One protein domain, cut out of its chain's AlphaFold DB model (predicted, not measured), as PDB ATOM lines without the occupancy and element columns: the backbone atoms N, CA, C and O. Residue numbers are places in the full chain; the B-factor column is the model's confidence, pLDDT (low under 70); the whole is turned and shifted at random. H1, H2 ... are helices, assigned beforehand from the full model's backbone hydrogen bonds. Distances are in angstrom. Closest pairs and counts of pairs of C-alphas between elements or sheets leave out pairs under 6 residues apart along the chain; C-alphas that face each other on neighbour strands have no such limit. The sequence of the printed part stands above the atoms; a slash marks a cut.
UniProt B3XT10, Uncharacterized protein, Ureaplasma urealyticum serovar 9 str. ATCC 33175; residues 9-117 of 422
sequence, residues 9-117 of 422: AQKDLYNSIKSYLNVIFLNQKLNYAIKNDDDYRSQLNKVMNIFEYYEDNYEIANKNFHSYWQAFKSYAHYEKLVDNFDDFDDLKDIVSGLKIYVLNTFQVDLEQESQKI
ATOM      1  N   ALA A   9      21.706  13.606  12.118       80.62
ATOM      2  CA  ALA A   9      21.267  14.690  11.242       80.62
ATOM      3  C   ALA A   9      19.774  15.025  11.419       80.62
ATOM      4  O   ALA A   9      19.388  16.191  11.411       80.62
ATOM      5  N   GLN A  10      18.932  14.009  11.635       85.06
ATOM      6  CA  GLN A  10      17.506  14.204  11.917       85.06
ATOM      7  C   GLN A  10      17.278  14.837  13.291       85.06
ATOM      8  O   GLN A  10      16.385  15.665  13.444       85.06
ATOM      9  N   LYS A  11      18.105  14.489  14.282       87.44
ATOM     10  CA  LYS A  11      18.071  15.099  15.613       87.44
ATOM     11  C   LYS A  11      18.446  16.579  15.560       87.44
ATOM     12  O   LYS A  11      17.766  17.389  16.186       87.44
ATOM     13  N   ASP A  12      19.472  16.931  14.788       86.94
ATOM     14  CA  ASP A  12      19.874  18.324  14.583       86.94
ATOM     15  C   ASP A  12      18.754  19.118  13.904       86.94
ATOM     16  O   ASP A  12      18.344  20.159  14.416       86.94
ATOM     17  N   LEU A  13      18.177  18.580  12.821       87.69
ATOM     18  CA  LEU A  13      17.065  19.225  12.121       87.69
ATOM     19  C   LEU A  13      15.836  19.399  13.026       87.69
ATOM     20  O   LEU A  13      15.252  20.481  13.067       87.69
ATOM     21  N   TYR A  14      15.465  18.368  13.789       90.38
ATOM     22  CA  TYR A  14      14.367  18.424  14.756       90.38
ATOM     23  C   TYR A  14      14.586  19.518  15.815       90.38
ATOM     24  O   TYR A  14      13.678  20.308  16.092       90.38
ATOM     25  N   ASN A  15      15.797  19.612  16.368       89.44
ATOM     26  CA  ASN A  15      16.140  20.634  17.356       89.44
ATOM     27  C   ASN A  15      16.117  22.044  16.747       89.44
ATOM     28  O   ASN A  15      15.589  22.970  17.372       89.44
ATOM     29  N   SER A  16      16.620  22.216  15.521       90.00
ATOM     30  CA  SER A  16      16.528  23.487  14.794       90.00
ATOM     31  C   SER A  16      15.074  23.901  14.586       90.00
ATOM     32  O   SER A  16      14.710  25.024  14.931       90.00
ATOM     33  N   ILE A  17      14.217  22.985  14.116       92.12
ATOM     34  CA  ILE A  17      12.785  23.260  13.946       92.12
ATOM     35  C   ILE A  17      12.160  23.680  15.278       92.12
ATOM     36  O   ILE A  17      11.510  24.724  15.331       92.12
ATOM     37  N   LYS A  18      12.385  22.923  16.362       90.38
ATOM     38  CA  LYS A  18      11.854  23.266  17.691       90.38
ATOM     39  C   LYS A  18      12.247  24.687  18.097       90.38
ATOM     40  O   LYS A  18      11.403  25.463  18.542       90.38
ATOM     41  N   SER A  19      13.516  25.034  17.911       89.75
ATOM     42  CA  SER A  19      14.052  26.328  18.326       89.75
ATOM     43  C   SER A  19      13.507  27.469  17.459       89.75
ATOM     44  O   SER A  19      13.184  28.539  17.969       89.75
ATOM     45  N   TYR A  20      13.309  27.233  16.161       92.12
ATOM     46  CA  TYR A  20      12.663  28.190  15.263       92.12
ATOM     47  C   TYR A  20      11.185  28.401  15.602       92.12
ATOM     48  O   TYR A  20      10.721  29.540  15.599       92.12
ATOM     49  N   LEU A  21      10.449  27.336  15.935       91.25
ATOM     50  CA  LEU A  21       9.056  27.445  16.368       91.25
ATOM     51  C   LEU A  21       8.946  28.237  17.680       91.25
ATOM     52  O   LEU A  21       8.083  29.109  17.776       91.25
ATOM     53  N   ASN A  22       9.861  28.033  18.633       86.88
ATOM     54  CA  ASN A  22       9.957  28.875  19.831       86.88
ATOM     55  C   ASN A  22      10.099  30.356  19.466       86.88
ATOM     56  O   ASN A  22       9.322  31.179  19.943       86.88
ATOM     57  N   VAL A  23      11.044  30.703  18.586       87.75
ATOM     58  CA  VAL A  23      11.249  32.100  18.165       87.75
ATOM     59  C   VAL A  23       9.987  32.656  17.515       87.75
ATOM     60  O   VAL A  23       9.558  33.755  17.852       87.75
ATOM     61  N   ILE A  24       9.368  31.900  16.610       89.19
ATOM     62  CA  ILE A  24       8.179  32.329  15.869       89.19
ATOM     63  C   ILE A  24       7.002  32.603  16.800       89.19
ATOM     64  O   ILE A  24       6.386  33.665  16.708       89.19
ATOM     65  N   PHE A  25       6.687  31.667  17.690       84.75
ATOM     66  CA  PHE A  25       5.511  31.811  18.535       84.75
ATOM     67  C   PHE A  25       5.749  32.771  19.697       84.75
ATOM     68  O   PHE A  25       4.809  33.459  20.074       84.75
ATOM     69  N   LEU A  26       6.974  32.895  20.217       78.56
ATOM     70  CA  LEU A  26       7.283  33.830  21.307       78.56
ATOM     71  C   LEU A  26       7.558  35.258  20.816       78.56
ATOM     72  O   LEU A  26       7.404  36.212  21.579       78.56
ATOM     73  N   ASN A  27       7.934  35.445  19.550       79.94
ATOM     74  CA  ASN A  27       8.104  36.773  18.974       79.94
ATOM     75  C   ASN A  27       6.754  37.329  18.511       79.94
ATOM     76  O   ASN A  27       6.174  36.868  17.530       79.94
ATOM     77  N   GLN A  28       6.288  38.388  19.177       70.81
ATOM     78  CA  GLN A  28       5.003  39.023  18.890       70.81
ATOM     79  C   GLN A  28       4.831  39.374  17.401       70.81
ATOM     80  O   GLN A  28       3.777  39.111  16.826       70.81
ATOM     81  N   LYS A  29       5.860  39.932  16.753       77.00
ATOM     82  CA  LYS A  29       5.796  40.339  15.341       77.00
ATOM     83  C   LYS A  29       5.543  39.141  14.423       77.00
ATOM     84  O   LYS A  29       4.700  39.233  13.535       77.00
ATOM     85  N   LEU A  30       6.265  38.044  14.647       82.44
ATOM     86  CA  LEU A  30       6.148  36.822  13.849       82.44
ATOM     87  C   LEU A  30       4.816  36.125  14.115       82.44
ATOM     88  O   LEU A  30       4.089  35.802  13.181       82.44
ATOM     89  N   ASN A  31       4.441  35.998  15.385       76.94
ATOM     90  CA  ASN A  31       3.196  35.367  15.801       76.94
ATOM     91  C   ASN A  31       1.961  36.066  15.182       76.94
ATOM     92  O   ASN A  31       1.122  35.420  14.553       76.94
ATOM     93  N   TYR A  32       1.890  37.404  15.222       72.50
ATOM     94  CA  TYR A  32       0.797  38.151  14.577       72.50
ATOM     95  C   TYR A  32       0.800  38.063  13.043       72.50
ATOM     96  O   TYR A  32      -0.265  38.174  12.423       72.50
ATOM     97  N   ALA A  33       1.963  37.875  12.415       76.00
ATOM     98  CA  ALA A  33       2.062  37.793  10.961       76.00
ATOM     99  C   ALA A  33       1.362  36.549  10.387       76.00
ATOM    100  O   ALA A  33       0.878  36.608   9.257       76.00
ATOM    101  N   ILE A  34       1.192  35.478  11.176       78.44
ATOM    102  CA  ILE A  34       0.492  34.240  10.769       78.44
ATOM    103  C   ILE A  34      -0.924  34.533  10.233       78.44
ATOM    104  O   ILE A  34      -1.408  33.876   9.306       78.44
ATOM    105  N   LYS A  35      -1.589  35.557  10.785       69.62
ATOM    106  CA  LYS A  35      -2.941  35.963  10.377       69.62
ATOM    107  C   LYS A  35      -2.982  36.664   9.017       69.62
ATOM    108  O   LYS A  35      -3.977  36.545   8.307       69.62
ATOM    109  N   ASN A  36      -1.948  37.435   8.693       70.12
ATOM    110  CA  ASN A  36      -2.003  38.435   7.622       70.12
ATOM    111  C   ASN A  36      -1.125  38.087   6.413       70.12
ATOM    112  O   ASN A  36      -1.264  38.729   5.376       70.12
ATOM    113  N   ASP A  37      -0.233  37.106   6.547       73.50
ATOM    114  CA  ASP A  37       0.721  36.716   5.516       73.50
ATOM    115  C   ASP A  37       0.519  35.245   5.117       73.50
ATOM    116  O   ASP A  37       0.868  34.314   5.850       73.50
ATOM    117  N   ASP A  38      -0.103  35.046   3.954       75.56
ATOM    118  CA  ASP A  38      -0.471  33.726   3.436       75.56
ATOM    119  C   ASP A  38       0.754  32.881   3.058       75.56
ATOM    120  O   ASP A  38       0.749  31.662   3.266       75.56
ATOM    121  N   ASP A  39       1.811  33.517   2.547       79.25
ATOM    122  CA  ASP A  39       3.044  32.837   2.150       79.25
ATOM    123  C   ASP A  39       3.826  32.406   3.391       79.25
ATOM    124  O   ASP A  39       4.229  31.241   3.491       79.25
ATOM    125  N   TYR A  40       3.964  33.297   4.378       84.81
ATOM    126  CA  TYR A  40       4.558  32.967   5.673       84.81
ATOM    127  C   TYR A  40       3.829  31.800   6.343       84.81
ATOM    128  O   TYR A  40       4.446  30.828   6.789       84.81
ATOM    129  N   ARG A  41       2.496  31.872   6.363       82.19
ATOM    130  CA  ARG A  41       1.641  30.838   6.939       82.19
ATOM    131  C   ARG A  41       1.824  29.488   6.246       82.19
ATOM    132  O   ARG A  41       1.902  28.468   6.926       82.19
ATOM    133  N   SER A  42       1.902  29.475   4.916       82.88
ATOM    134  CA  SER A  42       2.118  28.255   4.128       82.88
ATOM    135  C   SER A  42       3.468  27.602   4.442       82.88
ATOM    136  O   SER A  42       3.538  26.392   4.665       82.88
ATOM    137  N   GLN A  43       4.537  28.401   4.540       85.44
ATOM    138  CA  GLN A  43       5.873  27.910   4.903       85.44
ATOM    139  C   GLN A  43       5.910  27.355   6.333       85.44
ATOM    140  O   GLN A  43       6.438  26.266   6.564       85.44
ATOM    141  N   LEU A  44       5.296  28.063   7.286       91.62
ATOM    142  CA  LEU A  44       5.201  27.613   8.674       91.62
ATOM    143  C   LEU A  44       4.420  26.296   8.788       91.62
ATOM    144  O   LEU A  44       4.867  25.383   9.478       91.62
ATOM    145  N   ASN A  45       3.308  26.156   8.057       86.25
ATOM    146  CA  ASN A  45       2.514  24.926   8.036       86.25
ATOM    147  C   ASN A  45       3.338  23.717   7.552       86.25
ATOM    148  O   ASN A  45       3.262  22.648   8.155       86.25
ATOM    149  N   LYS A  46       4.178  23.880   6.520       89.56
ATOM    150  CA  LYS A  46       5.074  22.810   6.037       89.56
ATOM    151  C   LYS A  46       6.096  22.384   7.088       89.56
ATOM    152  O   LYS A  46       6.243  21.195   7.346       89.56
ATOM    153  N   VAL A  47       6.758  23.341   7.738       92.19
ATOM    154  CA  VAL A  47       7.732  23.043   8.805       92.19
ATOM    155  C   VAL A  47       7.061  22.369  10.005       92.19
ATOM    156  O   VAL A  47       7.615  21.425  10.568       92.19
ATOM    157  N   MET A  48       5.844  22.786  10.363       91.62
ATOM    158  CA  MET A  48       5.062  22.130  11.412       91.62
ATOM    159  C   MET A  48       4.680  20.685  11.057       91.62
ATOM    160  O   MET A  48       4.687  19.844  11.949       91.62
ATOM    161  N   ASN A  49       4.423  20.371   9.781       89.38
ATOM    162  CA  ASN A  49       4.172  18.995   9.336       89.38
ATOM    163  C   ASN A  49       5.419  18.101   9.471       89.38
ATOM    164  O   ASN A  49       5.300  16.955   9.895       89.38
ATOM    165  N   ILE A  50       6.618  18.625   9.182       89.31
ATOM    166  CA  ILE A  50       7.884  17.898   9.415       89.31
ATOM    167  C   ILE A  50       8.077  17.638  10.917       89.31
ATOM    168  O   ILE A  50       8.476  16.546  11.324       89.31
ATOM    169  N   PHE A  51       7.762  18.630  11.755       92.31
ATOM    170  CA  PHE A  51       7.833  18.495  13.209       92.31
ATOM    171  C   PHE A  51       6.850  17.439  13.744       92.31
ATOM    172  O   PHE A  51       7.253  16.574  14.519       92.31
ATOM    173  N   GLU A  52       5.591  17.465  13.280       90.81
ATOM    174  CA  GLU A  52       4.575  16.440  13.572       90.81
ATOM    175  C   GLU A  52       5.066  15.053  13.154       90.81
ATOM    176  O   GLU A  52       4.988  14.112  13.938       90.81
ATOM    177  N   TYR A  53       5.627  14.930  11.946       88.88
ATOM    178  CA  TYR A  53       6.149  13.667  11.432       88.88
ATOM    179  C   TYR A  53       7.240  13.080  12.332       88.88
ATOM    180  O   TYR A  53       7.181  11.891  12.658       88.88
ATOM    181  N   TYR A  54       8.208  13.893  12.771       88.69
ATOM    182  CA  TYR A  54       9.240  13.418  13.690       88.69
ATOM    183  C   TYR A  54       8.648  12.977  15.032       88.69
ATOM    184  O   TYR A  54       8.974  11.889  15.509       88.69
ATOM    185  N   GLU A  55       7.744  13.766  15.620       89.25
ATOM    186  CA  GLU A  55       7.099  13.413  16.891       89.25
ATOM    187  C   GLU A  55       6.184  12.187  16.797       89.25
ATOM    188  O   GLU A  55       6.093  11.434  17.768       89.25
ATOM    189  N   ASP A  56       5.527  11.941  15.665       86.62
ATOM    190  CA  ASP A  56       4.628  10.798  15.479       86.62
ATOM    191  C   ASP A  56       5.375   9.479  15.214       86.62
ATOM    192  O   ASP A  56       4.886   8.420  15.615       86.62
ATOM    193  N   ASN A  57       6.548   9.529  14.570       84.94
ATOM    194  CA  ASN A  57       7.231   8.335  14.048       84.94
ATOM    195  C   ASN A  57       8.518   7.935  14.796       84.94
ATOM    196  O   ASN A  57       9.025   6.836  14.563       84.94
ATOM    197  N   TYR A  58       9.037   8.775  15.701       85.44
ATOM    198  CA  TYR A  58      10.291   8.527  16.429       85.44
ATOM    199  C   TYR A  58      10.131   8.639  17.955       85.44
ATOM    200  O   TYR A  58       9.190   9.255  18.466       85.44
ATOM    201  N   GLU A  59      11.071   8.056  18.712       83.50
ATOM    202  CA  GLU A  59      11.102   8.192  20.179       83.50
ATOM    203  C   GLU A  59      11.611   9.564  20.605       83.50
ATOM    204  O   GLU A  59      12.807   9.795  20.777       83.50
ATOM    205  N   ILE A  60      10.673  10.487  20.802       83.00
ATOM    206  CA  ILE A  60      10.957  11.841  21.268       83.00
ATOM    207  C   ILE A  60      10.364  12.036  22.663       83.00
ATOM    208  O   ILE A  60       9.159  11.889  22.885       83.00
ATOM    209  N   ALA A  61      11.227  12.399  23.613       69.81
ATOM    210  CA  ALA A  61      10.815  12.843  24.938       69.81
ATOM    211  C   ALA A  61      10.254  14.274  24.865       69.81
ATOM    212  O   ALA A  61      10.831  15.130  24.198       69.81
ATOM    213  N   ASN A  62       9.165  14.542  25.595       70.62
ATOM    214  CA  ASN A  62       8.505  15.855  25.665       70.62
ATOM    215  C   ASN A  62       8.026  16.374  24.294       70.62
ATOM    216  O   ASN A  62       8.514  17.388  23.786       70.62
ATOM    217  N   LYS A  63       7.055  15.658  23.710       81.06
ATOM    218  CA  LYS A  63       6.354  16.060  22.482       81.06
ATOM    219  C   LYS A  63       5.684  17.426  22.659       81.06
ATOM    220  O   LYS A  63       4.901  17.614  23.591       81.06
ATOM    221  N   ASN A  64       5.987  18.351  21.761       82.88
ATOM    222  CA  ASN A  64       5.606  19.758  21.798       82.88
ATOM    223  C   ASN A  64       4.719  20.180  20.620       82.88
ATOM    224  O   ASN A  64       4.181  21.292  20.627       82.88
ATOM    225  N   PHE A  65       4.508  19.309  19.626       88.06
ATOM    226  CA  PHE A  65       3.728  19.639  18.435       88.06
ATOM    227  C   PHE A  65       2.318  20.125  18.782       88.06
ATOM    228  O   PHE A  65       1.849  21.106  18.209       88.06
ATOM    229  N   HIS A  66       1.659  19.494  19.759       83.81
ATOM    230  CA  HIS A  66       0.300  19.866  20.149       83.81
ATOM    231  C   HIS A  66       0.191  21.339  20.578       83.81
ATOM    232  O   HIS A  66      -0.723  22.031  20.132       83.81
ATOM    233  N   SER A  67       1.148  21.841  21.367       82.19
ATOM    234  CA  SER A  67       1.182  23.246  21.795       82.19
ATOM    235  C   SER A  67       1.311  24.190  20.597       82.19
ATOM    236  O   SER A  67       0.554  25.156  20.480       82.19
ATOM    237  N   TYR A  68       2.229  23.902  19.670       87.94
ATOM    238  CA  TYR A  68       2.411  24.712  18.460       87.94
ATOM    239  C   TYR A  68       1.186  24.673  17.548       87.94
ATOM    240  O   TYR A  68       0.775  25.699  17.009       87.94
ATOM    241  N   TRP A  69       0.567  23.505  17.405       87.12
ATOM    242  CA  TRP A  69      -0.656  23.319  16.635       87.12
ATOM    243  C   TRP A  69      -1.823  24.126  17.202       87.12
ATOM    244  O   TRP A  69      -2.524  24.788  16.435       87.12
ATOM    245  N   GLN A  70      -2.015  24.135  18.526       79.94
ATOM    246  CA  GLN A  70      -3.040  24.970  19.158       79.94
ATOM    247  C   GLN A  70      -2.760  26.463  18.932       79.94
ATOM    248  O   GLN A  70      -3.667  27.207  18.550       79.94
ATOM    249  N   ALA A  71      -1.500  26.889  19.073       79.81
ATOM    250  CA  ALA A  71      -1.099  28.270  18.815       79.81
ATOM    251  C   ALA A  71      -1.351  28.684  17.357       79.81
ATOM    252  O   ALA A  71      -1.967  29.720  17.108       79.81
ATOM    253  N   PHE A  72      -0.965  27.855  16.385       82.44
ATOM    254  CA  PHE A  72      -1.206  28.107  14.963       82.44
ATOM    255  C   PHE A  72      -2.704  28.178  14.640       82.44
ATOM    256  O   PHE A  72      -3.155  29.096  13.949       82.44
ATOM    257  N   LYS A  73      -3.497  27.258  15.208       78.12
ATOM    258  CA  LYS A  73      -4.953  27.205  15.018       78.12
ATOM    259  C   LYS A  73      -5.704  28.428  15.515       78.12
ATOM    260  O   LYS A  73      -6.794  28.701  15.013       78.12
ATOM    261  N   SER A  74      -5.131  29.171  16.458       71.69
ATOM    262  CA  SER A  74      -5.715  30.434  16.910       71.69
ATOM    263  C   SER A  74      -5.708  31.524  15.826       71.69
ATOM    264  O   SER A  74      -6.527  32.442  15.884       71.69
ATOM    265  N   TYR A  75      -4.857  31.387  14.800       70.69
ATOM    266  CA  TYR A  75      -4.749  32.333  13.687       70.69
ATOM    267  C   TYR A  75      -5.219  31.765  12.349       70.69
ATOM    268  O   TYR A  75      -5.765  32.519  11.541       70.69
ATOM    269  N   ALA A  76      -5.016  30.469  12.090       72.75
ATOM    270  CA  ALA A  76      -5.349  29.875  10.800       72.75
ATOM    271  C   ALA A  76      -5.597  28.360  10.828       72.75
ATOM    272  O   ALA A  76      -5.255  27.659  11.773       72.75
ATOM    273  N   HIS A  77      -6.191  27.828   9.756       74.19
ATOM    274  CA  HIS A  77      -6.421  26.390   9.627       74.19
ATOM    275  C   HIS A  77      -5.103  25.637   9.390       74.19
ATOM    276  O   HIS A  77      -4.409  25.909   8.415       74.19
ATOM    277  N   TYR A  78      -4.785  24.682  10.269       75.88
ATOM    278  CA  TYR A  78      -3.690  23.732  10.067       75.88
ATOM    279  C   TYR A  78      -4.091  22.676   9.038       75.88
ATOM    280  O   TYR A  78      -5.080  21.969   9.248       75.88
ATOM    281  N   GLU A  79      -3.309  22.550   7.971       78.38
ATOM    282  CA  GLU A  79      -3.504  21.545   6.928       78.38
ATOM    283  C   GLU A  79      -2.421  20.472   7.055       78.38
ATOM    284  O   GLU A  79      -1.229  20.768   6.934       78.38
ATOM    285  N   LYS A  80      -2.837  19.223   7.307       76.62
ATOM    286  CA  LYS A  80      -1.919  18.082   7.338       76.62
ATOM    287  C   LYS A  80      -1.543  17.710   5.908       76.62
ATOM    288  O   LYS A  80      -2.399  17.278   5.135       76.62
ATOM    289  N   LEU A  81      -0.272  17.882   5.572       75.69
ATOM    290  CA  LEU A  81       0.289  17.525   4.280       75.69
ATOM    291  C   LEU A  81       0.726  16.061   4.338       75.69
ATOM    292  O   LEU A  81       1.539  15.672   5.175       75.69
ATOM    293  N   VAL A  82       0.153  15.232   3.467       57.12
ATOM    294  CA  VAL A  82       0.584  13.838   3.291       57.12
ATOM    295  C   VAL A  82       1.733  13.840   2.286       57.12
ATOM    296  O   VAL A  82       1.565  13.426   1.141       57.12
ATOM    297  N   ASP A  83       2.873  14.385   2.704       59.84
ATOM    298  CA  ASP A  83       4.095  14.403   1.904       59.84
ATOM    299  C   ASP A  83       4.969  13.184   2.219       59.84
ATOM    300  O   ASP A  83       4.885  12.579   3.291       59.84
ATOM    301  N   ASN A  84       5.803  12.802   1.249       60.84
ATOM    302  CA  ASN A  84       6.828  11.799   1.476       60.84
ATOM    303  C   ASN A  84       8.005  12.444   2.226       60.84
ATOM    304  O   ASN A  84       8.779  13.181   1.622       60.84
ATOM    305  N   PHE A  85       8.137  12.173   3.526       74.38
ATOM    306  CA  PHE A  85       9.223  12.693   4.368       74.38
ATOM    307  C   PHE A  85      10.480  11.796   4.365       74.38
ATOM    308  O   PHE A  85      11.303  11.877   5.280       74.38
ATOM    309  N   ASP A  86      10.627  10.928   3.356       71.69
ATOM    310  CA  ASP A  86      11.770  10.018   3.213       71.69
ATOM    311  C   ASP A  86      13.063  10.728   2.757       71.69
ATOM    312  O   ASP A  86      14.157  10.233   3.037       71.69
ATOM    313  N   ASP A  87      12.965  11.871   2.063       81.75
ATOM    314  CA  ASP A  87      14.126  12.612   1.546       81.75
ATOM    315  C   ASP A  87      14.577  13.712   2.518       81.75
ATOM    316  O   ASP A  87      13.938  14.753   2.656       81.75
ATOM    317  N   PHE A  88      15.702  13.482   3.200       77.56
ATOM    318  CA  PHE A  88      16.242  14.407   4.197       77.56
ATOM    319  C   PHE A  88      16.669  15.765   3.615       77.56
ATOM    320  O   PHE A  88      16.558  16.777   4.316       77.56
ATOM    321  N   ASP A  89      17.137  15.809   2.364       73.62
ATOM    322  CA  ASP A  89      17.572  17.064   1.739       73.62
ATOM    323  C   ASP A  89      16.360  17.968   1.460       73.62
ATOM    324  O   ASP A  89      16.395  19.160   1.779       73.62
ATOM    325  N   ASP A  90      15.239  17.386   1.024       78.62
ATOM    326  CA  ASP A  90      13.971  18.107   0.855       78.62
ATOM    327  C   ASP A  90      13.459  18.687   2.188       78.62
ATOM    328  O   ASP A  90      12.999  19.835   2.244       78.62
ATOM    329  N   LEU A  91      13.576  17.939   3.297       81.94
ATOM    330  CA  LEU A  91      13.197  18.443   4.628       81.94
ATOM    331  C   LEU A  91      14.034  19.661   5.024       81.94
ATOM    332  O   LEU A  91      13.508  20.651   5.544       81.94
ATOM    333  N   LYS A  92      15.343  19.597   4.774       81.69
ATOM    334  CA  LYS A  92      16.277  20.678   5.087       81.69
ATOM    335  C   LYS A  92      15.988  21.925   4.254       81.69
ATOM    336  O   LYS A  92      16.046  23.035   4.795       81.69
ATOM    337  N   ASP A  93      15.640  21.759   2.983       73.12
ATOM    338  CA  ASP A  93      15.275  22.860   2.092       73.12
ATOM    339  C   ASP A  93      13.982  23.551   2.538       73.12
ATOM    340  O   ASP A  93      13.916  24.784   2.554       73.12
ATOM    341  N   ILE A  94      12.981  22.791   2.994       78.62
ATOM    342  CA  ILE A  94      11.735  23.348   3.548       78.62
ATOM    343  C   ILE A  94      12.018  24.181   4.808       78.62
ATOM    344  O   ILE A  94      11.556  25.323   4.919       78.62
ATOM    345  N   VAL A  95      12.806  23.648   5.747       84.81
ATOM    346  CA  VAL A  95      13.163  24.352   6.993       84.81
ATOM    347  C   VAL A  95      14.001  25.601   6.705       84.81
ATOM    348  O   VAL A  95      13.746  26.672   7.266       84.81
ATOM    349  N   SER A  96      14.952  25.500   5.774       78.44
ATOM    350  CA  SER A  96      15.766  26.633   5.321       78.44
ATOM    351  C   SER A  96      14.914  27.698   4.627       78.44
ATOM    352  O   SER A  96      15.135  28.893   4.830       78.44
ATOM    353  N   GLY A  97      13.897  27.284   3.870       70.12
ATOM    354  CA  GLY A  97      12.924  28.170   3.239       70.12
ATOM    355  C   GLY A  97      12.183  29.050   4.247       70.12
ATOM    356  O   GLY A  97      12.112  30.265   4.050       70.12
ATOM    357  N   LEU A  98      11.702  28.477   5.359       87.50
ATOM    358  CA  LEU A  98      11.067  29.248   6.438       87.50
ATOM    359  C   LEU A  98      12.046  30.243   7.074       87.50
ATOM    360  O   LEU A  98      11.700  31.413   7.251       87.50
ATOM    361  N   LYS A  99      13.271  29.803   7.383       85.31
ATOM    362  CA  LYS A  99      14.320  30.665   7.951       85.31
ATOM    363  C   LYS A  99      14.606  31.874   7.062       85.31
ATOM    364  O   LYS A  99      14.586  33.008   7.539       85.31
ATOM    365  N   ILE A 100      14.825  31.639   5.770       69.31
ATOM    366  CA  ILE A 100      15.102  32.692   4.785       69.31
ATOM    367  C   ILE A 100      13.906  33.639   4.661       69.31
ATOM    368  O   ILE A 100      14.086  34.856   4.626       69.31
ATOM    369  N   TYR A 101      12.686  33.096   4.630       70.50
ATOM    370  CA  TYR A 101      11.472  33.902   4.555       70.50
ATOM    371  C   TYR A 101      11.351  34.842   5.758       70.50
ATOM    372  O   TYR A 101      11.106  36.036   5.593       70.50
ATOM    373  N   VAL A 102      11.549  34.322   6.973       76.25
ATOM    374  CA  VAL A 102      11.417  35.116   8.200       76.25
ATOM    375  C   VAL A 102      12.476  36.212   8.280       76.25
ATOM    376  O   VAL A 102      12.152  37.360   8.603       76.25
ATOM    377  N   LEU A 103      13.716  35.887   7.920       74.62
ATOM    378  CA  LEU A 103      14.803  36.855   7.887       74.62
ATOM    379  C   LEU A 103      14.529  37.976   6.876       74.62
ATOM    380  O   LEU A 103      14.635  39.149   7.220       74.62
ATOM    381  N   ASN A 104      14.114  37.638   5.655       60.91
ATOM    382  CA  ASN A 104      13.904  38.634   4.604       60.91
ATOM    383  C   ASN A 104      12.666  39.508   4.841       60.91
ATOM    384  O   ASN A 104      12.713  40.717   4.612       60.91
ATOM    385  N   THR A 105      11.567  38.917   5.309       65.75
ATOM    386  CA  THR A 105      10.280  39.619   5.446       65.75
ATOM    387  C   THR A 105      10.186  40.376   6.765       65.75
ATOM    388  O   THR A 105       9.695  41.506   6.819       65.75
ATOM    389  N   PHE A 106      10.683  39.779   7.850       75.94
ATOM    390  CA  PHE A 106      10.526  40.333   9.193       75.94
ATOM    391  C   PHE A 106      11.831  40.837   9.804       75.94
ATOM    392  O   PHE A 106      11.758  41.454  10.870       75.94
ATOM    393  N   GLN A 107      12.980  40.660   9.142       79.06
ATOM    394  CA  GLN A 107      14.301  41.044   9.661       79.06
ATOM    395  C   GLN A 107      14.621  40.361  10.997       79.06
ATOM    396  O   GLN A 107      15.227  40.959  11.882       79.06
ATOM    397  N   VAL A 108      14.165  39.114  11.157       74.19
ATOM    398  CA  VAL A 108      14.435  38.291  12.340       74.19
ATOM    399  C   VAL A 108      15.279  37.098  11.917       74.19
ATOM    400  O   VAL A 108      14.818  36.253  11.153       74.19
ATOM    401  N   ASP A 109      16.511  37.018  12.411       83.75
ATOM    402  CA  ASP A 109      17.352  35.843  12.200       83.75
ATOM    403  C   ASP A 109      16.959  34.750  13.194       83.75
ATOM    404  O   ASP A 109      17.281  34.821  14.380       83.75
ATOM    405  N   LEU A 110      16.245  33.733  12.704       80.94
ATOM    406  CA  LEU A 110      15.818  32.607  13.531       80.94
ATOM    407  C   LEU A 110      17.003  31.864  14.159       80.94
ATOM    408  O   LEU A 110      16.853  31.358  15.263       80.94
ATOM    409  N   GLU A 111      18.171  31.817  13.513       84.00
ATOM    410  CA  GLU A 111      19.360  31.167  14.072       84.00
ATOM    411  C   GLU A 111      19.875  31.949  15.280       84.00
ATOM    412  O   GLU A 111      20.010  31.405  16.375       84.00
ATOM    413  N   GLN A 112      20.095  33.251  15.098       82.75
ATOM    414  CA  GLN A 112      20.635  34.111  16.145       82.75
ATOM    415  C   GLN A 112      19.651  34.274  17.310       82.75
ATOM    416  O   GLN A 112      20.054  34.245  18.472       82.75
ATOM    417  N   GLU A 113      18.360  34.440  17.017       78.56
ATOM    418  CA  GLU A 113      17.338  34.535  18.057       78.56
ATOM    419  C   GLU A 113      17.145  33.200  18.773       78.56
ATOM    420  O   GLU A 113      17.002  33.195  19.992       78.56
ATOM    421  N   SER A 114      17.225  32.065  18.070       82.31
ATOM    422  CA  SER A 114      17.079  30.753  18.709       82.31
ATOM    423  C   SER A 114      18.140  30.493  19.775       82.31
ATOM    424  O   SER A 114      17.815  29.930  20.812       82.31
ATOM    425  N   GLN A 115      19.368  30.991  19.599       78.19
ATOM    426  CA  GLN A 115      20.431  30.878  20.606       78.19
ATOM    427  C   GLN A 115      20.094  31.595  21.921       78.19
ATOM    428  O   GLN A 115      20.614  31.223  22.971       78.19
ATOM    429  N   LYS A 116      19.210  32.600  21.892       73.31
ATOM    430  CA  LYS A 116      18.768  33.325  23.094       73.31
ATOM    431  C   LYS A 116      17.668  32.585  23.861       73.31
ATOM    432  O   LYS A 116      17.444  32.894  25.027       73.31
ATOM    433  N   ILE A 117      16.968  31.652  23.210       69.56
ATOM    434  CA  ILE A 117      15.747  31.009  23.725       69.56
ATOM    435  C   ILE A 117      15.685  29.488  23.465       69.56
ATOM    436  O   ILE A 117      14.604  28.895  23.457       69.56
TER     437      ILE A 117
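What this domain is: This is residues 9 to 117 of the 422 residues of an uncharacterized protein of Ureaplasma urealyticum serovar 9 str. ATCC 33175 (UniProt B3XT10). Helices H1, H3 and H5 pack in a triangle, with H2 across one end, H4 folded back on H3, and H6 crossing H1. The 109 printed residues include six named helices, H1 to H6, and no named strand: all helix. The whole is compact, radius of gyration of the C-alphas 12.9 A, spanning 33 by 29 by 25 A.

How they stand to each other: The hub, H1, residues 9-26, touches H6, residues 110-117, about perpendicular at 76 degrees, closest C-alphas Ser 19 and Ser 114, 5.4 A. H3, residues 38-57, and H4, residues 65-73, form a hairpin. H5, residues 88-106, touches H3, closest C-alphas Leu 98 and Gln 43, 5.6 A. H1, H3, H4 and H5 have every O i to N i+4 pair within hydrogen-bond range; H6 has 2 of 4; H2, residues 28-36, has 2 of 5, beside 5 of 6 O i to N i+3.

Where its parts are: C-alpha 9 lies at (21.267, 14.690, 11.242), C-alpha 117 at (15.747, 31.009, 23.725); H3 is 28.6 A long.

The domain as a whole: The H4 to H5 link is long. Nine residues have pLDDT under 70.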